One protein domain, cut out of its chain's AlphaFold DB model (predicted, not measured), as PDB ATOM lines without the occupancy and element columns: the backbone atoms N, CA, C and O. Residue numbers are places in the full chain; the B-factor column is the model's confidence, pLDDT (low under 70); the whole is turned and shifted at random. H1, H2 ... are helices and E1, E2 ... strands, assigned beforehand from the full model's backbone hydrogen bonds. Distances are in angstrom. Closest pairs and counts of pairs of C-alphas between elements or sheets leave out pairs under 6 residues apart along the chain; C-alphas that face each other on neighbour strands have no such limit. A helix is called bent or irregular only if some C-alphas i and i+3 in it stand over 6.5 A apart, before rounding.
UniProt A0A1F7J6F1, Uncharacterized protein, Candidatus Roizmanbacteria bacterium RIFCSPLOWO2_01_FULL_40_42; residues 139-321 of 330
ATOM      1  N   LEU A 139     -19.330  51.844  14.787       45.41
ATOM      2  CA  LEU A 139     -18.091  51.299  14.220       45.41
ATOM      3  C   LEU A 139     -17.891  51.626  12.741       45.41
ATOM      4  O   LEU A 139     -16.859  51.239  12.205       45.41
ATOM      5  N   SER A 140     -18.840  52.300  12.078       45.53
ATOM      6  CA  SER A 140     -18.707  52.699  10.673       45.53
ATOM      7  C   SER A 140     -19.327  54.046  10.327       45.53
ATOM      8  O   SER A 140     -20.511  54.263  10.572       45.53
ATOM      9  N   GLN A 141     -18.547  54.923   9.682       49.69
ATOM     10  CA  GLN A 141     -19.046  56.139   9.032       49.69
ATOM     11  C   GLN A 141     -19.208  55.915   7.526       49.69
ATOM     12  O   GLN A 141     -18.246  55.559   6.841       49.69
ATOM     13  N   GLU A 142     -20.420  56.155   7.029       53.22
ATOM     14  CA  GLU A 142     -20.772  56.034   5.616       53.22
ATOM     15  C   GLU A 142     -20.758  57.399   4.925       53.22
ATOM     16  O   GLU A 142     -21.339  58.369   5.415       53.22
ATOM     17  N   ALA A 143     -20.128  57.462   3.755       47.62
ATOM     18  CA  ALA A 143     -20.213  58.602   2.850       47.62
ATOM     19  C   ALA A 143     -20.409  58.098   1.417       47.62
ATOM     20  O   ALA A 143     -19.714  57.173   0.984       47.62
ATOM     21  N   LEU A 144     -21.355  58.708   0.701       50.91
ATOM     22  CA  LEU A 144     -21.588  58.473  -0.723       50.91
ATOM     23  C   LEU A 144     -20.743  59.456  -1.531       50.91
ATOM     24  O   LEU A 144     -20.834  60.666  -1.323       50.91
ATOM     25  N   VAL A 145     -19.924  58.940  -2.447       49.28
ATOM     26  CA  VAL A 145     -19.150  59.753  -3.391       49.28
ATOM     27  C   VAL A 145     -19.668  59.488  -4.797       49.28
ATOM     28  O   VAL A 145     -19.572  58.363  -5.286       49.28
ATOM     29  N   ASP A 146     -20.217  60.525  -5.427       47.44
ATOM     30  CA  ASP A 146     -20.728  60.472  -6.797       47.44
ATOM     31  C   ASP A 146     -19.589  60.204  -7.796       47.44
ATOM     32  O   ASP A 146     -18.510  60.803  -7.715       47.44
ATOM     33  N   VAL A 147     -19.823  59.286  -8.732       53.16
ATOM     34  CA  VAL A 147     -18.889  58.923  -9.799       53.16
ATOM     35  C   VAL A 147     -19.610  59.094 -11.127       53.16
ATOM     36  O   VAL A 147     -20.805  58.866 -11.240       53.16
ATOM     37  N   LYS A 148     -18.888  59.485 -12.182       50.94
ATOM     38  CA  LYS A 148     -19.474  59.546 -13.527       50.94
ATOM     39  C   LYS A 148     -19.982  58.166 -13.959       50.94
ATOM     40  O   LYS A 148     -19.198  57.224 -14.020       50.94
ATOM     41  N   GLY A 149     -21.247  58.110 -14.363       56.53
ATOM     42  CA  GLY A 149     -21.941  56.876 -14.731       56.53
ATOM     43  C   GLY A 149     -22.991  56.518 -13.684       56.53
ATOM     44  O   GLY A 149     -23.120  57.198 -12.673       56.53
ATOM     45  N   ASN A 150     -23.757  55.462 -13.931       62.09
ATOM     46  CA  ASN A 150     -24.783  54.994 -13.005       62.09
ATOM     47  C   ASN A 150     -24.152  54.256 -11.803       62.09
ATOM     48  O   ASN A 150     -24.487  53.104 -11.551       62.09
ATOM     49  N   ALA A 151     -23.192  54.859 -11.090       67.00
ATOM     50  CA  ALA A 151     -22.536  54.257  -9.928       67.00
ATOM     51  C   ALA A 151     -21.995  55.300  -8.932       67.00
ATOM     52  O   ALA A 151     -21.607  56.399  -9.315       67.00
ATOM     53  N   TYR A 152     -21.912  54.937  -7.653       67.81
ATOM     54  CA  TYR A 152     -21.279  55.714  -6.588       67.81
ATOM     55  C   TYR A 152     -20.328  54.844  -5.758       67.81
ATOM     56  O   TYR A 152     -20.507  53.634  -5.650       67.81
ATOM     57  N   TRP A 153     -19.316  55.451  -5.136       72.31
ATOM     58  CA  TRP A 153     -18.508  54.768  -4.121       72.31
ATOM     59  C   TRP A 153     -19.169  54.912  -2.755       72.31
ATOM     60  O   TRP A 153     -19.429  56.032  -2.306       72.31
ATOM     61  N   GLN A 154     -19.371  53.795  -2.063       74.69
ATOM     62  CA  GLN A 154     -19.705  53.792  -0.644       74.69
ATOM     63  C   GLN A 154     -18.435  53.598   0.178       74.69
ATOM     64  O   GLN A 154     -17.686  52.643  -0.020       74.69
ATOM     65  N   GLN A 155     -18.197  54.514   1.115       78.69
ATOM     66  CA  GLN A 155     -17.106  54.409   2.079       78.69
ATOM     67  C   GLN A 155     -17.557  53.688   3.349       78.69
ATOM     68  O   GLN A 155     -18.629  53.971   3.873       78.69
ATOM     69  N   VAL A 156     -16.692  52.815   3.863       79.00
ATOM     70  CA  VAL A 156     -16.829  52.133   5.150       79.00
ATOM     71  C   VAL A 156     -15.518  52.289   5.922       79.00
ATOM     72  O   VAL A 156     -14.426  52.196   5.355       79.00
ATOM     73  N   ARG A 157     -15.607  52.540   7.228       81.75
ATOM     74  CA  ARG A 157     -14.438  52.729   8.095       81.75
ATOM     75  C   ARG A 157     -14.659  52.086   9.447       81.75
ATOM     76  O   ARG A 157     -15.554  52.521  10.135       81.75
ATOM     77  N   TYR A 158     -13.789  51.176   9.851       80.06
ATOM     78  CA  TYR A 158     -13.726  50.618  11.197       80.06
ATOM     79  C   TYR A 158     -12.602  51.298  11.977       80.06
ATOM     80  O   TYR A 158     -11.463  51.285  11.512       80.06
ATOM     81  N   GLY A 159     -12.906  51.863  13.147       79.94
ATOM     82  CA  GLY A 159     -11.935  52.567  13.996       79.94
ATOM     83  C   GLY A 159     -11.809  54.066  13.694       79.94
ATOM     84  O   GLY A 159     -12.708  54.676  13.116       79.94
ATOM     85  N   GLU A 160     -10.695  54.666  14.119       80.44
ATOM     86  CA  GLU A 160     -10.475  56.118  14.035       80.44
ATOM     87  C   GLU A 160     -10.339  56.632  12.594       80.44
ATOM     88  O   GLU A 160      -9.942  55.901  11.682       80.44
ATOM     89  N   ASP A 161     -10.632  57.923  12.395       79.38
ATOM     90  CA  ASP A 161     -10.389  58.601  11.123       79.38
ATOM     91  C   ASP A 161      -8.894  58.599  10.776       79.38
ATOM     92  O   ASP A 161      -8.030  58.888  11.605       79.38
ATOM     93  N   LEU A 162      -8.588  58.325   9.510       83.69
ATOM     94  CA  LEU A 162      -7.234  58.476   9.003       83.69
ATOM     95  C   LEU A 162      -6.828  59.961   8.964       83.69
ATOM     96  O   LEU A 162      -5.651  60.262   9.118       83.69
ATOM     97  N   GLY A 163      -7.753  60.911   8.818       80.00
ATOM     98  CA  GLY A 163      -7.438  62.347   8.849       80.00
ATOM     99  C   GLY A 163      -6.542  62.824   7.696       80.00
ATOM    100  O   GLY A 163      -5.970  63.907   7.772       80.00
ATOM    101  N   GLU A 164      -6.410  62.021   6.637       83.25
ATOM    102  CA  GLU A 164      -5.720  62.343   5.384       83.25
ATOM    103  C   GLU A 164      -6.727  62.221   4.233       83.25
ATOM    104  O   GLU A 164      -7.660  61.415   4.300       83.25
ATOM    105  N   HIS A 165      -6.552  63.002   3.164       83.75
ATOM    106  CA  HIS A 165      -7.369  62.823   1.968       83.75
ATOM    107  C   HIS A 165      -7.068  61.466   1.329       83.75
ATOM    108  O   HIS A 165      -5.919  61.035   1.283       83.75
ATOM    109  N   ASP A 166      -8.077  60.826   0.736       84.19
ATOM    110  CA  ASP A 166      -7.911  59.584  -0.030       84.19
ATOM    111  C   ASP A 166      -6.743  59.634  -1.013       84.19
ATOM    112  O   ASP A 166      -6.081  58.623  -1.246       84.19
ATOM    113  N   ALA A 167      -6.544  60.805  -1.628       81.75
ATOM    114  CA  ALA A 167      -5.488  61.116  -2.580       81.75
ATOM    115  C   ALA A 167      -4.076  60.994  -1.998       81.75
ATOM    116  O   ALA A 167      -3.152  60.842  -2.778       81.75
ATOM    117  N   ASP A 168      -3.914  60.990  -0.679       87.50
ATOM    118  CA  ASP A 168      -2.621  60.964   0.010       87.50
ATOM    119  C   ASP A 168      -2.359  59.623   0.715       87.50
ATOM    120  O   ASP A 168      -1.316  59.423   1.334       87.50
ATOM    121  N   LEU A 169      -3.281  58.666   0.596       91.12
ATOM    122  CA  LEU A 169      -3.196  57.370   1.263       91.12
ATOM    123  C   LEU A 169      -2.581  56.284   0.368       91.12
ATOM    124  O   LEU A 169      -2.583  56.362  -0.869       91.12
ATOM    125  N   TYR A 170      -2.069  55.236   1.015       92.81
ATOM    126  CA  TYR A 170      -1.806  53.953   0.366       92.81
ATOM    127  C   TYR A 170      -3.122  53.234   0.094       92.81
ATOM    128  O   TYR A 170      -4.120  53.460   0.779       92.81
ATOM    129  N   ARG A 171      -3.119  52.373  -0.919       92.81
ATOM    130  CA  ARG A 171      -4.285  51.691  -1.451       92.81
ATOM    131  C   ARG A 171      -4.024  50.215  -1.684       92.81
ATOM    132  O   ARG A 171      -3.030  49.829  -2.300       92.81
ATOM    133  N   GLY A 172      -4.977  49.413  -1.235       94.56
ATOM    134  CA  GLY A 172      -5.160  48.034  -1.671       94.56
ATOM    135  C   GLY A 172      -6.302  47.976  -2.675       94.56
ATOM    136  O   GLY A 172      -7.244  48.757  -2.584       94.56
ATOM    137  N   TYR A 173      -6.225  47.065  -3.627       93.12
ATOM    138  CA  TYR A 173      -7.236  46.876  -4.655       93.12
ATOM    139  C   TYR A 173      -7.692  45.431  -4.621       93.12
ATOM    140  O   TYR A 173      -6.878  44.514  -4.721       93.12
ATOM    141  N   LEU A 174      -8.998  45.264  -4.472       94.06
ATOM    142  CA  LEU A 174      -9.676  43.985  -4.508       94.06
ATOM    143  C   LEU A 174     -10.468  43.951  -5.814       94.06
ATOM    144  O   LEU A 174     -11.354  44.781  -6.058       94.06
ATOM    145  N   MET A 175     -10.103  43.008  -6.671       90.38
ATOM    146  CA  MET A 175     -10.846  42.693  -7.883       90.38
ATOM    147  C   MET A 175     -11.566  41.383  -7.627       90.38
ATOM    148  O   MET A 175     -10.929  40.381  -7.312       90.38
ATOM    149  N   ALA A 176     -12.880  41.426  -7.753       86.81
ATOM    150  CA  ALA A 176     -13.777  40.293  -7.653       86.81
ATOM    151  C   ALA A 176     -14.776  40.416  -8.805       86.81
ATOM    152  O   ALA A 176     -15.085  41.538  -9.229       86.81
ATOM    153  N   GLU A 177     -15.235  39.278  -9.317       83.31
ATOM    154  CA  GLU A 177     -16.338  39.274 -10.271       83.31
ATOM    155  C   GLU A 177     -17.651  39.653  -9.560       83.31
ATOM    156  O   GLU A 177     -17.735  39.539  -8.330       83.31
ATOM    157  N   PRO A 178     -18.679  40.115 -10.297       75.00
ATOM    158  CA  PRO A 178     -19.942  40.563  -9.712       75.00
ATOM    159  C   PRO A 178     -20.564  39.565  -8.723       75.00
ATOM    160  O   PRO A 178     -20.962  39.948  -7.626       75.00
ATOM    161  N   GLN A 179     -20.574  38.276  -9.075       73.62
ATOM    162  CA  GLN A 179     -21.134  37.199  -8.256       73.62
ATOM    163  C   GLN A 179     -20.385  36.973  -6.933       73.62
ATOM    164  O   GLN A 179     -20.977  36.538  -5.949       73.62
ATOM    165  N   ASP A 180     -19.093  37.299  -6.893       83.19
ATOM    166  CA  ASP A 180     -18.213  37.070  -5.743       83.19
ATOM    167  C   ASP A 180     -18.167  38.274  -4.793       83.19
ATOM    168  O   ASP A 180     -17.600  38.229  -3.697       83.19
ATOM    169  N   PHE A 181     -18.756  39.389  -5.210       77.31
ATOM    170  CA  PHE A 181     -18.672  40.665  -4.524       77.31
ATOM    171  C   PHE A 181     -19.242  40.658  -3.094       77.31
ATOM    172  O   PHE A 181     -18.575  41.167  -2.184       77.31
ATOM    173  N   PRO A 182     -20.399  40.022  -2.826       74.19
ATOM    174  CA  PRO A 182     -20.924  39.896  -1.465       74.19
ATOM    175  C   PRO A 182     -19.985  39.104  -0.551       74.19
ATOM    176  O   PRO A 182     -19.747  39.483   0.598       74.19
ATOM    177  N   GLN A 183     -19.402  38.025  -1.077       79.31
ATOM    178  CA  GLN A 183     -18.452  37.186  -0.353       79.31
ATOM    179  C   GLN A 183     -17.168  37.961  -0.030       79.31
ATOM    180  O   GLN A 183     -16.659  37.877   1.092       79.31
ATOM    181  N   ALA A 184     -16.683  38.761  -0.985       87.75
ATOM    182  CA  ALA A 184     -15.519  39.619  -0.814       87.75
ATOM    183  C   ALA A 184     -15.725  40.650   0.309       87.75
ATOM    184  O   ALA A 184     -14.863  40.815   1.179       87.75
ATOM    185  N   LEU A 185     -16.883  41.319   0.314       81.06
ATOM    186  CA  LEU A 185     -17.245  42.303   1.334       81.06
ATOM    187  C   LEU A 185     -17.408  41.668   2.717       81.06
ATOM    188  O   LEU A 185     -16.947  42.245   3.701       81.06
ATOM    189  N   ASP A 186     -18.005  40.479   2.806       77.81
ATOM    190  CA  ASP A 186     -18.169  39.781   4.085       77.81
ATOM    191  C   ASP A 186     -16.823  39.350   4.691       77.81
ATOM    192  O   ASP A 186     -16.587  39.524   5.891       77.81
ATOM    193  N   ALA A 187     -15.897  38.840   3.871       86.44
ATOM    194  CA  ALA A 187     -14.535  38.533   4.313       86.44
ATOM    195  C   ALA A 187     -13.787  39.789   4.782       86.44
ATOM    196  O   ALA A 187     -13.159  39.777   5.846       86.44
ATOM    197  N   LEU A 188     -13.909  40.894   4.045       89.06
ATOM    198  CA  LEU A 188     -13.301  42.165   4.425       89.06
ATOM    199  C   LEU A 188     -13.884  42.726   5.729       89.06
ATOM    200  O   LEU A 188     -13.128  43.185   6.583       89.06
ATOM    201  N   ALA A 189     -15.203  42.652   5.917       80.50
ATOM    202  CA  ALA A 189     -15.868  43.096   7.140       80.50
ATOM    203  C   ALA A 189     -15.390  42.303   8.364       80.50
ATOM    204  O   ALA A 189     -15.102  42.893   9.405       80.50
ATOM    205  N   LYS A 190     -15.230  40.979   8.229       82.56
ATOM    206  CA  LYS A 190     -14.673  40.131   9.290       82.56
ATOM    207  C   LYS A 190     -13.258  40.568   9.681       82.56
ATOM    208  O   LYS A 190     -12.990  40.787  10.858       82.56
ATOM    209  N   ILE A 191     -12.374  40.768   8.702       88.19
ATOM    210  CA  ILE A 191     -10.993  41.216   8.951       88.19
ATOM    211  C   ILE A 191     -10.965  42.609   9.579       88.19
ATOM    212  O   ILE A 191     -10.178  42.863  10.490       88.19
ATOM    213  N   ALA A 192     -11.820  43.517   9.109       86.06
ATOM    214  CA  ALA A 192     -11.928  44.857   9.661       86.06
ATOM    215  C   ALA A 192     -12.375  44.829  11.132       86.06
ATOM    216  O   ALA A 192     -11.821  45.562  11.952       86.06
ATOM    217  N   HIS A 193     -13.316  43.944  11.473       81.25
ATOM    218  CA  HIS A 193     -13.753  43.725  12.847       81.25
ATOM    219  C   HIS A 193     -12.630  43.154  13.725       81.25
ATOM    220  O   HIS A 193     -12.367  43.691  14.799       81.25
ATOM    221  N   ASP A 194     -11.910  42.131  13.259       83.88
ATOM    222  CA  ASP A 194     -10.780  41.550  13.998       83.88
ATOM    223  C   ASP A 194      -9.682  42.597  14.261       83.88
ATOM    224  O   ASP A 194      -9.148  42.704  15.368       83.88
ATOM    225  N   ARG A 195      -9.381  43.433  13.260       88.56
ATOM    226  CA  ARG A 195      -8.436  44.551  13.387       88.56
ATOM    227  C   ARG A 195      -8.889  45.567  14.431       88.56
ATOM    228  O   ARG A 195      -8.080  45.955  15.278       88.56
ATOM    229  N   LEU A 196     -10.165  45.941  14.422       84.62
ATOM    230  CA  LEU A 196     -10.742  46.865  15.395       84.62
ATOM    231  C   LEU A 196     -10.586  46.360  16.838       84.62
ATOM    232  O   LEU A 196     -10.202  47.141  17.706       84.62
ATOM    233  N   GLN A 197     -10.797  45.063  17.093       82.62
ATOM    234  CA  GLN A 197     -10.600  44.470  18.429       82.62
ATOM    235  C   GLN A 197      -9.152  44.606  18.934       82.62
ATOM    236  O   GLN A 197      -8.895  44.555  20.135       82.62
ATOM    237  N   THR A 198      -8.199  44.814  18.023       86.12
ATOM    238  CA  THR A 198      -6.782  45.069  18.332       86.12
ATOM    239  C   THR A 198      -6.397  46.552  18.284       86.12
ATOM    240  O   THR A 198      -5.211  46.877  18.300       86.12
ATOM    241  N   GLY A 199      -7.377  47.459  18.217       83.69
ATOM    242  CA  GLY A 199      -7.159  48.906  18.166       83.69
ATOM    243  C   GLY A 199      -6.660  49.423  16.816       83.69
ATOM    244  O   GLY A 199      -6.088  50.508  16.755       83.69
ATOM    245  N   LYS A 200      -6.829  48.653  15.733       89.50
ATOM    246  CA  LYS A 200      -6.393  49.042  14.384       89.50
ATOM    247  C   LYS A 200      -7.559  49.537  13.536       89.50
ATOM    248  O   LYS A 200      -8.650  48.972  13.575       89.50
ATOM    249  N   THR A 201      -7.283  50.525  12.689       88.25
ATOM    250  CA  THR A 201      -8.247  51.060  11.721       88.25
ATOM    251  C   THR A 201      -8.273  50.233  10.433       88.25
ATOM    252  O   THR A 201      -7.262  49.664  10.005       88.25
ATOM    253  N   THR A 202      -9.440  50.180   9.793       89.56
ATOM    254  CA  THR A 202      -9.617  49.675   8.426       89.56
ATOM    255  C   THR A 202     -10.563  50.598   7.669       89.56
ATOM    256  O   THR A 202     -11.713  50.744   8.066       89.56
ATOM    257  N   MET A 203     -10.110  51.208   6.574       90.00
ATOM    258  CA  MET A 203     -10.955  52.028   5.703       90.00
ATOM    259  C   MET A 203     -10.996  51.428   4.305       90.00
ATOM    260  O   MET A 203      -9.959  51.063   3.752       90.00
ATOM    261  N   PHE A 204     -12.184  51.349   3.717       89.81
ATOM    262  CA  PHE A 204     -12.347  50.922   2.337       89.81
ATOM    263  C   PHE A 204     -13.521  51.615   1.659       89.81
ATOM    264  O   PHE A 204     -14.452  52.094   2.304       89.81
ATOM    265  N   LYS A 205     -13.456  51.673   0.335       85.81
ATOM    266  CA  LYS A 205     -14.554  52.086  -0.528       85.81
ATOM    267  C   LYS A 205     -14.901  50.949  -1.453       85.81
ATOM    268  O   LYS A 205     -14.014  50.219  -1.886       85.81
ATOM    269  N   TRP A 206     -16.170  50.821  -1.777       82.38
ATOM    270  CA  TRP A 206     -16.632  49.849  -2.749       82.38
ATOM    271  C   TRP A 206     -17.641  50.487  -3.698       82.38
ATOM    272  O   TRP A 206     -18.343  51.430  -3.320       82.38
ATOM    273  N   LEU A 207     -17.596  50.068  -4.959       77.25
ATOM    274  CA  LEU A 207     -18.451  50.620  -5.998       77.25
ATOM    275  C   LEU A 207     -19.867  50.065  -5.830       77.25
ATOM    276  O   LEU A 207     -20.057  48.942  -5.374       77.25
ATOM    277  N   LEU A 208     -20.859  50.868  -6.177       69.94
ATOM    278  CA  LEU A 208     -22.271  50.542  -6.054       69.94
ATOM    279  C   LEU A 208     -23.026  51.167  -7.224       69.94
ATOM    280  O   LEU A 208     -22.777  52.322  -7.546       69.94
ATOM    281  N   SER A 209     -23.946  50.439  -7.856       67.56
ATOM    282  CA  SER A 209     -24.801  50.996  -8.913       67.56
ATOM    283  C   SER A 209     -25.672  52.158  -8.395       67.56
ATOM    284  O   SER A 209     -26.224  52.115  -7.301       67.56
ATOM    285  N   SER A 210     -25.842  53.230  -9.167       55.97
ATOM    286  CA  SER A 210     -26.636  54.403  -8.767       55.97
ATOM    287  C   SER A 210     -28.118  54.087  -8.605       55.97
ATOM    288  O   SER A 210     -28.849  54.859  -7.987       55.97
ATOM    289  N   GLU A 211     -28.567  52.955  -9.140       57.19
ATOM    290  CA  GLU A 211     -29.944  52.502  -9.029       57.19
ATOM    291  C   GLU A 211     -30.222  51.712  -7.757       57.19
ATOM    292  O   GLU A 211     -31.325  51.228  -7.612       57.19
ATOM    293  N   ILE A 212     -29.315  51.601  -6.787       51.00
ATOM    294  CA  ILE A 212     -29.506  50.707  -5.627       51.00
ATOM    295  C   ILE A 212     -30.813  50.866  -4.877       51.00
ATOM    296  O   ILE A 212     -31.408  49.868  -4.487       51.00
ATOM    297  N   ARG A 213     -31.296  52.095  -4.678       46.09
ATOM    298  CA  ARG A 213     -32.611  52.289  -4.049       46.09
ATOM    299  C   ARG A 213     -33.739  51.704  -4.889       46.09
ATOM    300  O   ARG A 213     -34.691  51.172  -4.330       46.09
ATOM    301  N   GLU A 214     -33.633  51.813  -6.205       47.97
ATOM    302  CA  GLU A 214     -34.601  51.250  -7.128       47.97
ATOM    303  C   GLU A 214     -34.360  49.743  -7.354       47.97
ATOM    304  O   GLU A 214     -35.322  48.998  -7.386       47.97
ATOM    305  N   MET A 215     -33.120  49.250  -7.390       52.28
ATOM    306  CA  MET A 215     -32.750  47.831  -7.453       52.28
ATOM    307  C   MET A 215     -33.244  47.068  -6.227       52.28
ATOM    308  O   MET A 215     -33.876  46.033  -6.378       52.28
ATOM    309  N   ILE A 216     -33.049  47.603  -5.017       48.06
ATOM    310  CA  ILE A 216     -33.617  47.029  -3.786       48.06
ATOM    311  C   ILE A 216     -35.148  46.966  -3.882       48.06
ATOM    312  O   ILE A 216     -35.759  46.026  -3.387       48.06
ATOM    313  N   ALA A 217     -35.772  47.954  -4.527       45.00
ATOM    314  CA  ALA A 217     -37.219  47.995  -4.717       45.00
ATOM    315  C   ALA A 217     -37.727  47.106  -5.872       45.00
ATOM    316  O   ALA A 217     -38.922  46.825  -5.923       45.00
ATOM    317  N   ARG A 218     -36.854  46.696  -6.804       49.19
ATOM    318  CA  ARG A 218     -37.183  45.954  -8.035       49.19
ATOM    319  C   ARG A 218     -36.724  44.491  -8.018       49.19
ATOM    320  O   ARG A 218     -37.244  43.705  -8.806       49.19
ATOM    321  N   ALA A 219     -35.760  44.128  -7.172       49.16
ATOM    322  CA  ALA A 219     -35.177  42.792  -7.132       49.16
ATOM    323  C   ALA A 219     -36.222  41.746  -6.724       49.16
ATOM    324  O   ALA A 219     -36.859  41.851  -5.678       49.16
ATOM    325  N   THR A 220     -36.378  40.723  -7.562       48.47
ATOM    326  CA  THR A 220     -37.307  39.606  -7.340       48.47
ATOM    327  C   THR A 220     -36.654  38.424  -6.620       48.47
ATOM    328  O   THR A 220     -37.342  37.467  -6.296       48.47
ATOM    329  N   SER A 221     -35.335  38.456  -6.398       49.16
ATOM    330  CA  SER A 221     -34.577  37.427  -5.678       49.16
ATOM    331  C   SER A 221     -33.250  37.985  -5.142       49.16
ATOM    332  O   SER A 221     -32.747  39.000  -5.629       49.16
ATOM    333  N   GLU A 222     -32.664  37.304  -4.152       48.09
ATOM    334  CA  GLU A 222     -31.314  37.604  -3.642       48.09
ATOM    335  C   GLU A 222     -30.270  37.508  -4.753       48.09
ATOM    336  O   GLU A 222     -29.441  38.397  -4.900       48.09
ATOM    337  N   GLU A 223     -30.353  36.481  -5.593       52.69
ATOM    338  CA  GLU A 223     -29.399  36.269  -6.679       52.69
ATOM    339  C   GLU A 223     -29.402  37.425  -7.693       52.69
ATOM    340  O   GLU A 223     -28.333  37.885  -8.093       52.69
ATOM    341  N   ALA A 224     -30.576  37.974  -8.022       57.72
ATOM    342  CA  ALA A 224     -30.689  39.162  -8.871       57.72
ATOM    343  C   ALA A 224     -30.100  40.412  -8.194       57.72
ATOM    344  O   ALA A 224     -29.365  41.176  -8.816       57.72
ATOM    345  N   MET A 225     -30.352  40.596  -6.894       57.66
ATOM    346  CA  MET A 225     -29.805  41.728  -6.141       57.66
ATOM    347  C   MET A 225     -28.275  41.670  -6.045       57.66
ATOM    348  O   MET A 225     -27.610  42.689  -6.213       57.66
ATOM    349  N   LEU A 226     -27.705  40.491  -5.780       55.69
ATOM    350  CA  LEU A 226     -26.257  40.304  -5.674       55.69
ATOM    351  C   LEU A 226     -25.564  40.481  -7.032       55.69
ATOM    352  O   LEU A 226     -24.506  41.109  -7.084       55.69
ATOM    353  N   GLN A 227     -26.178  40.002  -8.120       61.06
ATOM    354  CA  GLN A 227     -25.699  40.264  -9.479       61.06
ATOM    355  C   GLN A 227     -25.667  41.763  -9.790       61.06
ATOM    356  O   GLN A 227     -24.669  42.243 -10.321       61.06
ATOM    357  N   ASP A 228     -26.693  42.519  -9.399       59.84
ATOM    358  CA  ASP A 228     -26.763  43.954  -9.688       59.84
ATOM    359  C   ASP A 228     -25.849  44.805  -8.776       59.84
ATOM    360  O   ASP A 228     -25.374  45.867  -9.179       59.84
ATOM    361  N   ILE A 229     -25.558  44.358  -7.544       58.75
ATOM    362  CA  ILE A 229     -24.647  45.049  -6.608       58.75
ATOM    363  C   ILE A 229     -23.204  45.084  -7.145       58.75
ATOM    364  O   ILE A 229     -22.473  46.032  -6.844       58.75
ATOM    365  N   GLY A 230     -22.811  44.089  -7.947       58.66
ATOM    366  CA  GLY A 230     -21.506  44.002  -8.609       58.66
ATOM    367  C   GLY A 230     -21.541  44.145 -10.138       58.66
ATOM    368  O   GLY A 230     -20.483  44.150 -10.767       58.66
ATOM    369  N   GLY A 231     -22.726  44.219 -10.744       63.94
ATOM    370  CA  GLY A 231     -22.933  44.313 -12.186       63.94
ATOM    371  C   GLY A 231     -22.770  45.749 -12.660       63.94
ATOM    372  O   GLY A 231     -23.565  46.621 -12.318       63.94
ATOM    373  N   TYR A 232     -21.730  46.015 -13.452       68.94
ATOM    374  CA  TYR A 232     -21.467  47.360 -13.961       68.94
ATOM    375  C   TYR A 232     -21.186  47.340 -15.459       68.94
ATOM    376  O   TYR A 232     -20.225  46.712 -15.917       68.94
ATOM    377  N   ASP A 233     -21.965  48.115 -16.208       63.72
ATOM    378  CA  ASP A 233     -21.710  48.345 -17.624       63.72
ATOM    379  C   ASP A 233     -20.368  49.064 -17.823       63.72
ATOM    380  O   ASP A 233     -20.052  50.054 -17.158       63.72
ATOM    381  N   ASN A 234     -19.589  48.606 -18.807       67.69
ATOM    382  CA  ASN A 234     -18.330  49.219 -19.249       67.69
ATOM    383  C   ASN A 234     -17.148  49.165 -18.255       67.69
ATOM    384  O   ASN A 234     -16.139  49.844 -18.481       67.69
ATOM    385  N   LEU A 235     -17.201  48.353 -17.190       74.25
ATOM    386  CA  LEU A 235     -16.002  48.065 -16.395       74.25
ATOM    387  C   LEU A 235     -15.202  46.903 -16.983       74.25
ATOM    388  O   LEU A 235     -15.710  45.804 -17.174       74.25
ATOM    389  N   LYS A 236     -13.904  47.127 -17.192       80.38
ATOM    390  CA  LYS A 236     -12.964  46.081 -17.595       80.38
ATOM    391  C   LYS A 236     -12.583  45.194 -16.406       80.38
ATOM    392  O   LYS A 236     -12.677  45.668 -15.269       80.38
ATOM    393  N   PRO A 237     -12.129  43.947 -16.607       78.69
ATOM    394  CA  PRO A 237     -11.791  43.029 -15.511       78.69
ATOM    395  C   PRO A 237     -10.730  43.555 -14.523       78.69
ATOM    396  O   PRO A 237     -10.738  43.194 -13.349       78.69
ATOM    397  N   GLU A 238      -9.849  44.454 -14.963       80.88
ATOM    398  CA  GLU A 238      -8.778  45.048 -14.156       80.88
ATOM    399  C   GLU A 238      -9.186  46.274 -13.319       80.88
ATOM    400  O   GLU A 238      -8.389  46.792 -12.525       80.88
ATOM    401  N   HIS A 239     -10.408  46.784 -13.500       83.31
ATOM    402  CA  HIS A 239     -10.905  47.881 -12.674       83.31
ATOM    403  C   HIS A 239     -11.097  47.404 -11.215       83.31
ATOM    404  O   HIS A 239     -11.464  46.258 -10.961       83.31
ATOM    405  N   PRO A 240     -10.838  48.232 -10.201       84.25
ATOM    406  CA  PRO A 240     -11.029  47.829  -8.824       84.25
ATOM    407  C   PRO A 240     -12.504  48.013  -8.485       84.25
ATOM    408  O   PRO A 240     -13.095  49.043  -8.807       84.25
ATOM    409  N   ARG A 241     -13.099  47.031  -7.816       83.50
ATOM    410  CA  ARG A 241     -14.470  47.187  -7.318       83.50
ATOM    411  C   ARG A 241     -14.487  47.513  -5.828       83.50
ATOM    412  O   ARG A 241     -15.388  48.202  -5.367       83.50
ATOM    413  N   ILE A 242     -13.444  47.118  -5.092       89.94
ATOM    414  CA  ILE A 242     -13.190  47.544  -3.712       89.94
ATOM    415  C   ILE A 242     -11.768  48.114  -3.618       89.94
ATOM    416  O   ILE A 242     -10.813  47.561  -4.173       89.94
ATOM    417  N   VAL A 243     -11.623  49.226  -2.902       92.19
ATOM    418  CA  VAL A 243     -10.354  49.917  -2.655       92.19
ATOM    419  C   VAL A 243     -10.161  50.078  -1.153       92.19
ATOM    420  O   VAL A 243     -10.981  50.693  -0.481       92.19
ATOM    421  N   LEU A 244      -9.071  49.535  -0.622       94.88
ATOM    422  CA  LEU A 244      -8.626  49.735   0.757       94.88
ATOM    423  C   LEU A 244      -7.808  51.017   0.859       94.88
ATOM    424  O   LEU A 244      -7.147  51.390  -0.107       94.88
ATOM    425  N   TYR A 245      -7.775  51.633   2.036       93.50
ATOM    426  CA  TYR A 245      -6.996  52.836   2.305       93.50
ATOM    427  C   TYR A 245      -6.267  52.733   3.645       93.50
ATOM    428  O   TYR A 245      -6.862  52.320   4.642       93.50
ATOM    429  N   ALA A 246      -4.995  53.137   3.679       94.31
ATOM    430  CA  ALA A 246      -4.195  53.162   4.906       94.31
ATOM    431  C   ALA A 246      -3.053  54.188   4.861       94.31
ATOM    432  O   ALA A 246      -2.641  54.645   3.789       94.31
ATOM    433  N   LYS A 247      -2.516  54.529   6.039       92.81
ATOM    434  CA  LYS A 247      -1.374  55.447   6.188       92.81
ATOM    435  C   LYS A 247      -0.028  54.790   5.902       92.81
ATOM    436  O   LYS A 247       0.887  55.482   5.459       92.81
ATOM    437  N   ASP A 248       0.071  53.483   6.131       92.62
ATOM    438  CA  ASP A 248       1.262  52.663   5.900       92.62
ATOM    439  C   ASP A 248       0.914  51.487   4.960       92.62
ATOM    440  O   ASP A 248      -0.109  50.820   5.157       92.62
ATOM    441  N   PRO A 249       1.739  51.174   3.940       92.25
ATOM    442  CA  PRO A 249       1.519  50.022   3.067       92.25
ATOM    443  C   PRO A 249       1.503  48.689   3.829       92.25
ATOM    444  O   PRO A 249       0.854  47.746   3.383       92.25
ATOM    445  N   LYS A 250       2.166  48.587   4.987       94.12
ATOM    446  CA  LYS A 250       2.120  47.389   5.839       94.12
ATOM    447  C   LYS A 250       0.713  47.086   6.337       94.12
ATOM    448  O   LYS A 250       0.371  45.917   6.466       94.12
ATOM    449  N   GLU A 251      -0.106  48.106   6.584       95.44
ATOM    450  CA  GLU A 251      -1.500  47.910   6.984       95.44
ATOM    451  C   GLU A 251      -2.327  47.327   5.835       95.44
ATOM    452  O   GLU A 251      -3.125  46.419   6.061       95.44
ATOM    453  N   ILE A 252      -2.087  47.786   4.599       96.06
ATOM    454  CA  ILE A 252      -2.691  47.186   3.402       96.06
ATOM    455  C   ILE A 252      -2.284  45.716   3.307       96.06
ATOM    456  O   ILE A 252      -3.148  44.849   3.221       96.06
ATOM    457  N   LEU A 253      -0.983  45.423   3.383       96.06
ATOM    458  CA  LEU A 253      -0.468  44.056   3.302       96.06
ATOM    459  C   LEU A 253      -1.024  43.151   4.407       96.06
ATOM    460  O   LEU A 253      -1.304  41.985   4.148       96.06
ATOM    461  N   GLU A 254      -1.224  43.674   5.616       96.25
ATOM    462  CA  GLU A 254      -1.849  42.934   6.713       96.25
ATOM    463  C   GLU A 254      -3.297  42.543   6.380       96.25
ATOM    464  O   GLU A 254      -3.679  41.389   6.583       96.25
ATOM    465  N   ILE A 255      -4.089  43.470   5.828       97.06
ATOM    466  CA  ILE A 255      -5.472  43.195   5.410       97.06
ATOM    467  C   ILE A 255      -5.487  42.169   4.269       97.06
ATOM    468  O   ILE A 255      -6.215  41.182   4.352       97.06
ATOM    469  N   LEU A 256      -4.653  42.357   3.240       97.25
ATOM    470  CA  LEU A 256      -4.547  41.427   2.108       97.25
ATOM    471  C   LEU A 256      -4.127  40.022   2.559       97.25
ATOM    472  O   LEU A 256      -4.677  39.028   2.095       97.25
ATOM    473  N   GLN A 257      -3.213  39.933   3.525       96.62
ATOM    474  CA  GLN A 257      -2.807  38.660   4.113       96.62
ATOM    475  C   GLN A 257      -3.925  38.001   4.927       96.62
ATOM    476  O   GLN A 257      -3.981  36.772   4.981       96.62
ATOM    477  N   GLY A 258      -4.791  38.791   5.563       95.31
ATOM    478  CA  GLY A 258      -6.019  38.302   6.183       95.31
ATOM    479  C   GLY A 258      -6.978  37.714   5.150       95.31
ATOM    480  O   GLY A 258      -7.455  36.598   5.341       95.31
ATOM    481  N   LEU A 259      -7.195  38.422   4.034       96.12
ATOM    482  CA  LEU A 259      -8.086  37.987   2.951       96.12
ATOM    483  C   LEU A 259      -7.587  36.687   2.320       96.12
ATOM    484  O   LEU A 259      -8.344  35.733   2.221       96.12
ATOM    485  N   ALA A 260      -6.293  36.597   2.009       95.38
ATOM    486  CA  ALA A 260      -5.687  35.394   1.434       95.38
ATOM    487  C   ALA A 260      -5.725  34.155   2.351       95.38
ATOM    488  O   ALA A 260      -5.511  33.041   1.885       95.38
ATOM    489  N   LYS A 261      -5.966  34.327   3.659       93.44
ATOM    490  CA  LYS A 261      -6.170  33.216   4.606       93.44
ATOM    491  C   LYS A 261      -7.633  32.789   4.716       93.44
ATOM    492  O   LYS A 261      -7.911  31.746   5.307       93.44
ATOM    493  N   ASP A 262      -8.565  33.594   4.214       91.62
ATOM    494  CA  ASP A 262      -9.971  33.230   4.168       91.62
ATOM    495  C   ASP A 262     -10.183  32.227   3.027       91.62
ATOM    496  O   ASP A 262      -9.905  32.530   1.870       91.62
ATOM    497  N   GLN A 263     -10.679  31.026   3.341       87.69
ATOM    498  CA  GLN A 263     -10.885  29.950   2.353       87.69
ATOM    499  C   GLN A 263     -11.810  30.364   1.205       87.69
ATOM    500  O   GLN A 263     -11.744  29.819   0.108       87.69
ATOM    501  N   ARG A 264     -12.675  31.345   1.452       88.19
ATOM    502  CA  ARG A 264     -13.555  31.923   0.441       88.19
ATOM    503  C   ARG A 264     -12.774  32.647  -0.647       88.19
ATOM    504  O   ARG A 264     -13.212  32.682  -1.786       88.19
ATOM    505  N   TRP A 265     -11.596  33.176  -0.328       93.88
ATOM    506  CA  TRP A 265     -10.794  33.932  -1.281       93.88
ATOM    507  C   TRP A 265     -10.220  33.063  -2.401       93.88
ATOM    508  O   TRP A 265     -10.086  33.533  -3.529       93.88
ATOM    509  N   ASP A 266      -9.950  31.782  -2.129       92.50
ATOM    510  CA  ASP A 266      -9.599  30.813  -3.172       92.50
ATOM    511  C   ASP A 266     -10.706  30.695  -4.230       92.50
ATOM    512  O   ASP A 266     -10.403  30.631  -5.421       92.50
ATOM    513  N   GLN A 267     -11.977  30.724  -3.811       92.25
ATOM    514  CA  GLN A 267     -13.130  30.646  -4.715       92.25
ATOM    515  C   GLN A 267     -13.230  31.899  -5.589       92.25
ATOM    516  O   GLN A 267     -13.378  31.782  -6.803       92.25
ATOM    517  N   ILE A 268     -13.045  33.080  -4.993       93.00
ATOM    518  CA  ILE A 268     -13.028  34.363  -5.712       93.00
ATOM    519  C   ILE A 268     -11.914  34.372  -6.767       93.00
ATOM    520  O   ILE A 268     -12.124  34.755  -7.917       93.00
ATOM    521  N   GLU A 269     -10.711  33.925  -6.403       93.44
ATOM    522  CA  GLU A 269      -9.582  33.846  -7.334       93.44
ATOM    523  C   GLU A 269      -9.841  32.845  -8.470       93.44
ATOM    524  O   GLU A 269      -9.519  33.121  -9.627       93.44
ATOM    525  N   GLN A 270     -10.435  31.689  -8.162       92.25
ATOM    526  CA  GLN A 270     -10.787  30.681  -9.159       92.25
ATOM    527  C   GLN A 270     -11.852  31.194 -10.133       92.25
ATOM    528  O   GLN A 270     -11.638  31.116 -11.341       92.25
ATOM    529  N   SER A 271     -12.941  31.771  -9.623       89.44
ATOM    530  CA  SER A 271     -14.022  32.369 -10.415       89.44
ATOM    531  C   SER A 271     -13.484  33.419 -11.391       89.44
ATOM    532  O   SER A 271     -13.759  33.365 -12.591       89.44
ATOM    533  N   ARG A 272     -12.588  34.302 -10.924       90.75
ATOM    534  CA  ARG A 272     -11.889  35.254 -11.800       90.75
ATOM    535  C   ARG A 272     -11.069  34.568 -12.877       90.75
ATOM    536  O   ARG A 272     -11.108  34.984 -14.033       90.75
ATOM    537  N   ASN A 273     -10.288  33.554 -12.514       90.12
ATOM    538  CA  ASN A 273      -9.490  32.829 -13.493       90.12
ATOM    539  C   ASN A 273     -10.387  32.179 -14.546       90.12
ATOM    540  O   ASN A 273     -10.117  32.343 -15.728       90.12
ATOM    541  N   GLU A 274     -11.476  31.526 -14.154       89.94
ATOM    542  CA  GLU A 274     -12.433  30.908 -15.076       89.94
ATOM    543  C   GLU A 274     -13.086  31.940 -16.006       89.94
ATOM    544  O   GLU A 274     -13.048  31.765 -17.227       89.94
ATOM    545  N   ALA A 275     -13.570  33.059 -15.459       85.75
ATOM    546  CA  ALA A 275     -14.167  34.154 -16.228       85.75
ATOM    547  C   ALA A 275     -13.201  34.771 -17.258       85.75
ATOM    548  O   ALA A 275     -13.633  35.307 -18.276       85.75
ATOM    549  N   ASN A 276     -11.890  34.667 -17.019       84.06
ATOM    550  CA  ASN A 276     -10.839  35.243 -17.856       84.06
ATOM    551  C   ASN A 276      -9.971  34.177 -18.567       84.06
ATOM    552  O   ASN A 276      -8.842  34.465 -18.965       84.06
ATOM    553  N   GLY A 277     -10.447  32.933 -18.712       83.25
ATOM    554  CA  GLY A 277      -9.744  31.893 -19.483       83.25
ATOM    555  C   GLY A 277      -8.428  31.390 -18.866       83.25
ATOM    556  O   GLY A 277      -7.526  30.960 -19.580       83.25
ATOM    557  N   GLY A 278      -8.307  31.446 -17.541       81.69
ATOM    558  CA  GLY A 278      -7.185  30.935 -16.748       81.69
ATOM    559  C   GLY A 278      -6.077  31.949 -16.462       81.69
ATOM    560  O   GLY A 278      -5.044  31.585 -15.902       81.69
ATOM    561  N   SER A 279      -6.234  33.213 -16.858       80.31
ATOM    562  CA  SER A 279      -5.229  34.259 -16.625       80.31
ATOM    563  C   SER A 279      -5.880  35.611 -16.371       80.31
ATOM    564  O   SER A 279      -5.725  36.548 -17.152       80.31
ATOM    565  N   ALA A 280      -6.601  35.715 -15.251       85.69
ATOM    566  CA  ALA A 280      -7.253  36.960 -14.870       85.69
ATOM    567  C   ALA A 280      -6.244  38.119 -14.784       85.69
ATOM    568  O   ALA A 280      -5.180  37.977 -14.160       85.69
ATOM    569  N   PRO A 281      -6.548  39.286 -15.381       83.88
ATOM    570  CA  PRO A 281      -5.657  40.423 -15.295       83.88
ATOM    571  C   PRO A 281      -5.646  40.973 -13.864       83.88
ATOM    572  O   PRO A 281      -6.672  41.100 -13.191       83.88
ATOM    573  N   ARG A 282      -4.453  41.333 -13.392       85.00
ATOM    574  CA  ARG A 282      -4.269  42.227 -12.248       85.00
ATOM    575  C   ARG A 282      -4.430  43.692 -12.649       85.00
ATOM    576  O   ARG A 282      -4.232  44.040 -13.812       85.00
ATOM    577  N   ARG A 283      -4.655  44.577 -11.681       85.00
ATOM    578  CA  ARG A 283      -4.715  46.020 -11.930       85.00
ATOM    579  C   ARG A 283      -3.370  46.537 -12.472       85.00
ATOM    580  O   ARG A 283      -2.338  46.346 -11.811       85.00
ATOM    581  N   PRO A 284      -3.342  47.194 -13.648       81.06
ATOM    582  CA  PRO A 284      -2.130  47.784 -14.202       81.06
ATOM    583  C   PRO A 284      -1.432  48.716 -13.211       81.06
ATOM    584  O   PRO A 284      -2.076  49.395 -12.411       81.06
ATOM    585  N   GLY A 285      -0.099  48.710 -13.239       79.44
ATOM    586  CA  GLY A 285       0.720  49.654 -12.481       79.44
ATOM    587  C   GLY A 285       0.794  49.455 -10.960       79.44
ATOM    588  O   GLY A 285       1.536  50.159 -10.274       79.44
ATOM    589  N   THR A 286       0.102  48.449 -10.429       86.31
ATOM    590  CA  THR A 286       0.159  48.053  -9.013       86.31
ATOM    591  C   THR A 286       1.163  46.920  -8.774       86.31
ATOM    592  O   THR A 286       1.607  46.264  -9.719       86.31
ATOM    593  N   ASN A 287       1.543  46.687  -7.516       88.88
ATOM    594  CA  ASN A 287       2.240  45.469  -7.105       88.88
ATOM    595  C   ASN A 287       1.227  44.332  -6.936       88.88
ATOM    596  O   ASN A 287       0.151  44.542  -6.365       88.88
ATOM    597  N   ALA A 288       1.581  43.129  -7.387       89.12
ATOM    598  CA  ALA A 288       0.822  41.938  -7.038       89.12
ATOM    599  C   ALA A 288       0.996  41.616  -5.551       89.12
ATOM    600  O   ALA A 288       2.092  41.760  -5.002       89.12
ATOM    601  N   PHE A 289      -0.070  41.146  -4.909       94.88
ATOM    602  CA  PHE A 289       0.046  40.547  -3.592       94.88
ATOM    603  C   PHE A 289       0.543  39.107  -3.735       94.88
ATOM    604  O   PHE A 289      -0.089  38.280  -4.395       94.88
ATOM    605  N   ILE A 290       1.685  38.822  -3.120       94.44
ATOM    606  CA  ILE A 290       2.241  37.477  -3.004       94.44
ATOM    607  C   ILE A 290       2.177  37.127  -1.524       94.44
ATOM    608  O   ILE A 290       2.768  37.829  -0.701       94.44
ATOM    609  N   ASP A 291       1.416  36.093  -1.184       93.69
ATOM    610  CA  ASP A 291       1.244  35.709   0.213       93.69
ATOM    611  C   ASP A 291       2.508  35.054   0.792       93.69
ATOM    612  O   ASP A 291       3.490  34.776   0.098       93.69
ATOM    613  N   THR A 292       2.485  34.762   2.091       90.81
ATOM    614  CA  THR A 292       3.608  34.105   2.777       90.81
ATOM    615  C   THR A 292       3.967  32.714   2.242       90.81
ATOM    616  O   THR A 292       5.051  32.226   2.550       90.81
ATOM    617  N   SER A 293       3.082  32.056   1.484       91.25
ATOM    618  CA  SER A 293       3.366  30.773   0.826       91.25
ATOM    619  C   SER A 293       4.061  30.939  -0.532       91.25
ATOM    620  O   SER A 293       4.560  29.965  -1.089       91.25
ATOM    621  N   GLY A 294       4.128  32.169  -1.051       91.50
ATOM    622  CA  GLY A 294       4.636  32.475  -2.384       91.50
ATOM    623  C   GLY A 294       3.561  32.452  -3.474       91.50
ATOM    624  O   GLY A 294       3.899  32.605  -4.648       91.50
ATOM    625  N   LYS A 295       2.279  32.283  -3.121       92.62
ATOM    626  CA  LYS A 295       1.171  32.329  -4.080       92.62
ATOM    627  C   LYS A 295       0.884  33.780  -4.456       92.62
ATOM    628  O   LYS A 295       0.608  34.612  -3.593       92.62
ATOM    629  N   GLU A 296       0.940  34.075  -5.753       92.56
ATOM    630  CA  GLU A 296       0.472  35.348  -6.300       92.56
ATOM    631  C   GLU A 296      -1.056  35.325  -6.408       92.56
ATOM    632  O   GLU A 296      -1.624  34.446  -7.054       92.56
ATOM    633  N   TRP A 297      -1.711  36.308  -5.798       93.31
ATOM    634  CA  TRP A 297      -3.157  36.489  -5.868       93.31
ATOM    635  C   TRP A 297      -3.475  37.585  -6.874       93.31
ATOM    636  O   TRP A 297      -3.243  38.768  -6.612       93.31
ATOM    637  N   ARG A 298      -4.021  37.221  -8.040       89.31
ATOM    638  CA  ARG A 298      -4.351  38.215  -9.062       89.31
ATOM    639  C   ARG A 298      -5.485  39.108  -8.606       89.31
ATOM    640  O   ARG A 298      -5.489  40.240  -9.060       89.31
ATOM    641  N   SER A 299      -6.400  38.652  -7.745       93.06
ATOM    642  CA  SER A 299      -7.496  39.435  -7.129       93.06
ATOM    643  C   SER A 299      -7.050  40.497  -6.130       93.06
ATOM    644  O   SER A 299      -7.815  41.422  -5.862       93.06
ATOM    645  N   LEU A 300      -5.826  40.403  -5.606       95.38
ATOM    646  CA  LEU A 300      -5.323  41.267  -4.544       95.38
ATOM    647  C   LEU A 300      -4.102  42.045  -5.030       95.38
ATOM    648  O   LEU A 300      -3.054  41.481  -5.349       95.38
ATOM    649  N   ASN A 301      -4.203  43.369  -5.093       93.25
ATOM    650  CA  ASN A 301      -3.075  44.223  -5.466       93.25
ATOM    651  C   ASN A 301      -2.916  45.398  -4.506       93.25
ATOM    652  O   ASN A 301      -3.814  45.709  -3.729       93.25
ATOM    653  N   TYR A 302      -1.780  46.086  -4.575       93.38
ATOM    654  CA  TYR A 302      -1.528  47.264  -3.749       93.38
ATOM    655  C   TYR A 302      -0.559  48.244  -4.412       93.38
ATOM    656  O   TYR A 302       0.156  47.903  -5.357       93.38
ATOM    657  N   ASN A 303      -0.521  49.474  -3.908       88.38
ATOM    658  CA  ASN A 303       0.526  50.435  -4.235       88.38
ATOM    659  C   ASN A 303       1.584  50.513  -3.118       88.38
ATOM    660  O   ASN A 303       1.324  50.337  -1.933       88.38
ATOM    661  N   ASP A 304       2.811  50.812  -3.516       83.38
ATOM    662  CA  ASP A 304       3.959  51.082  -2.642       83.38
ATOM    663  C   ASP A 304       4.257  52.585  -2.520       83.38
ATOM    664  O   ASP A 304       5.235  52.979  -1.884       83.38
ATOM    665  N   ALA A 305       3.400  53.434  -3.093       84.31
ATOM    666  CA  ALA A 305       3.516  54.884  -3.059       84.31
ATOM    667  C   ALA A 305       2.160  55.541  -2.766       84.31
ATOM    668  O   ALA A 305       1.145  55.185  -3.373       84.31
ATOM    669  N   LYS A 306       2.164  56.536  -1.872       84.31
ATOM    670  CA  LYS A 306       1.002  57.390  -1.592       84.31
ATOM    671  C   LYS A 306       0.533  58.103  -2.860       84.31
ATOM    672  O   LYS A 306       1.336  58.466  -3.718       84.31
ATOM    673  N   GLY A 307      -0.777  58.284  -2.977       67.75
ATOM    674  CA  GLY A 307      -1.392  59.058  -4.055       67.75
ATOM    675  C   GLY A 307      -1.292  58.499  -5.461       67.75
ATOM    676  O   GLY A 307      -1.551  59.213  -6.427       67.75
ATOM    677  N   TYR A 308      -1.030  57.197  -5.574       67.19
ATOM    678  CA  TYR A 308      -1.022  56.493  -6.848       67.19
ATOM    679  C   TYR A 308      -2.338  56.653  -7.630       67.19
ATOM    680  O   TYR A 308      -3.351  56.047  -7.277       67.19
ATOM    681  N   SER A 309      -2.347  57.462  -8.684       58.16
ATOM    682  CA  SER A 309      -3.539  57.680  -9.518       58.16
ATOM    683  C   SER A 309      -3.600  56.686 -10.681       58.16
ATOM    684  O   SER A 309      -2.567  56.232 -11.161       58.16
ATOM    685  N   GLU A 310      -4.797  56.392 -11.196       51.97
ATOM    686  CA  GLU A 310      -4.968  55.543 -12.392       51.97
ATOM    687  C   GLU A 310      -4.185  56.056 -13.609       51.97
ATOM    688  O   GLU A 310      -3.714  55.263 -14.409       51.97
ATOM    689  N   ARG A 311      -3.914  57.365 -13.697       53.16
ATOM    690  CA  ARG A 311      -3.066  57.944 -14.756       53.16
ATOM    691  C   ARG A 311      -1.590  57.549 -14.649       53.16
ATOM    692  O   ARG A 311      -0.875  57.604 -15.639       53.16
ATOM    693  N   GLN A 312      -1.116  57.168 -13.462       54.59
ATOM    694  CA  GLN A 312       0.228  56.609 -13.262       54.59
ATOM    695  C   GLN A 312       0.279  55.102 -13.582       54.59
ATOM    696  O   GLN A 312       1.366  54.524 -13.591       54.59
ATOM    697  N   ALA A 313      -0.869  54.463 -13.845       54.34
ATOM    698  CA  ALA A 313      -0.969  53.064 -14.276       54.34
ATOM    699  C   ALA A 313      -0.756  52.863 -15.774       54.34
ATOM    700  O   ALA A 313      -0.426  51.755 -16.196       54.34
ATOM    701  N   ASP A 314      -0.838  53.946 -16.544       54.47
ATOM    702  CA  ASP A 314      -0.540  53.961 -17.973       54.47
ATOM    703  C   ASP A 314       0.974  54.024 -18.275       54.47
ATOM    704  O   ASP A 314       1.354  54.030 -19.443       54.47
ATOM    705  N   ASP A 315       1.854  54.059 -17.259       56.19
ATOM    706  CA  ASP A 315       3.317  54.036 -17.443       56.19
ATOM    707  C   ASP A 315       3.773  52.668 -17.986       56.19
ATOM    708  O   ASP A 315       3.834  51.706 -17.224       56.19
ATOM    709  N   PRO A 316       4.188  52.539 -19.258       58.12
ATOM    710  CA  PRO A 316       4.560  51.248 -19.840       58.12
ATOM    711  C   PRO A 316       5.690  50.533 -19.079       58.12
ATOM    712  O   PRO A 316       5.802  49.308 -19.153       58.12
ATOM    713  N   SER A 317       6.506  51.286 -18.326       60.03
ATOM    714  CA  SER A 317       7.627  50.780 -17.528       60.03
ATOM    715  C   SER A 317       7.225  50.214 -16.163       60.03
ATOM    716  O   SER A 317       8.082  49.678 -15.455       60.03
ATOM    717  N   TRP A 318       5.941  50.270 -15.771       61.53
ATOM    718  CA  TRP A 318       5.498  49.651 -14.515       61.53
ATOM    719  C   TRP A 318       5.771  48.145 -14.492       61.53
ATOM    720  O   TRP A 318       5.992  47.582 -13.420       61.53
ATOM    721  N   ARG A 319       5.810  47.508 -15.669       62.09
ATOM    722  CA  ARG A 319       6.103  46.079 -15.841       62.09
ATOM    723  C   ARG A 319       7.459  45.672 -15.255       62.09
ATOM    724  O   ARG A 319       7.567  44.556 -14.764       62.09
ATOM    725  N   ASP A 320       8.431  46.584 -15.228       67.75
ATOM    726  CA  ASP A 320       9.802  46.294 -14.782       67.75
ATOM    727  C   ASP A 320      10.058  46.676 -13.316       67.75
ATOM    728  O   ASP A 320      11.059  46.275 -12.725       67.75
ATOM    729  N   LYS A 321       9.175  47.485 -12.719       76.19
ATOM    730  CA  LYS A 321       9.384  48.108 -11.398       76.19
ATOM    731  C   LYS A 321       8.405  47.630 -10.328       76.19
ATOM    732  O   LYS A 321       8.462  48.121  -9.202       76.19
TER     733      LYS A 321
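This is residues 139 to 321 of the 330 residues of an uncharacterized protein of Candidatus Roizmanbacteria bacterium RIFCSPLOWO2_01_FULL_40_42 (UniProt A0A1F7J6F1). One strongly twisted sheet of seven antiparallel strands has H1, the longest helix, and H4 over one of its faces, and the sheet curls round H4. H5 packs beside H1 and E7, the helical hairpin of H2 and H3 lies at one end of the domain, and the short H6 lies at the other. The 183 printed residues hold six named helices and seven named strands, in the order E1 E2 E3 H1 E4 H2 H3 E5 H4 H5 E6 E7 H6; across the sheet the strands run E1 E2 E4 E5 E3 E7 E6. The class is mixed, and the whole is compact, with a radius of gyration of the C-alphas of 15.9 A and spans of 46 by 41 by 33 A.

E1, residues 143 to 147, and E2, residues 151 to 158, form a hairpin, with N 153 and O 145 2.9 A apart. E3, residues 170 to 174, precedes H1, residues 178 to 197, which is on the sheet at a height of 9.0 A, over E4, residues 202 to 209, and E5, residues 242 to 246. E3, H1 and E4 make a split strand-helix-strand unit, two strands running the same way with E5 between them, and its crossover is right-handed. Within hydrogen-bond range are N 154 and O 206, 2.9 A apart, across the neighbours E2 and E4, N 205 and O 243, 2.8 A apart, across the neighbours E4 and E5, and N 244 and O 172, 2.8 A apart, across the neighbours E5 and E3. H2, residues 212 to 218, is not on the sheet; it forms a helical hairpin with H3, residues 222 to 230, at a shallow tilt of 27 degrees, closest at the C-alphas of Met 215 and Met 225, 6.9 A. H3 only grazes the sheet, with residues 228 to 230, and touches residues 178 to 182 of H1 alone, closest at the C-alphas of Gly 230 and Pro 178, 3.9 A. H4, residues 249 to 259, lies on the same face as H1 and touches its residues 187 to 192 alone, at a steep tilt of 63 degrees; the closest C-alphas are those of Ile 191 and Gly 258, 6.4 A. H5, residues 263 to 275, only grazes the sheet, with residues 265 to 273, and touches residues 180 to 187 of H1 alone, at a shallow tilt of 28 degrees, opposite ways, closest at the C-alphas of Asp 180 and Ile 268, 5.8 A. E6, residues 287 to 290, and E7, residues 296 to 302, form a hairpin, with N 289 and O 300 3.0 A apart; across the neighbours E3 and E7, N 173 and O 301 are within hydrogen-bond range at 2.8 A. H6, residues 318 to 321, touches no helix. Every O i to N i+4 pair is within hydrogen-bond range in H2 and H4, against 14 of 16 in H1, 4 of 5 in H3 and 8 of 9 in H5; H6 is too short for one.

E1 begins at C-alpha 143, (-20.213, 58.602, 2.850). E2 is 23.2 A long and E4 23.1 A. H1 is 29.9 A and irregular, with C-alphas 179 and 182 7.3 A apart; H4 is 15.4 A and H5 19.3 A. H6 ends at C-alpha 321, (9.384, 48.108, -11.398).

The farthest C-alphas, those of Thr 220 and Asp 320, are 48.2 A apart. The printed part has no cut. The links E2 to E3, H3 to E5, H5 to E6 and E7 to H6 are long. The pLDDT is under 70 in residues 139 to 152, 208 to 234 and 307 to 320.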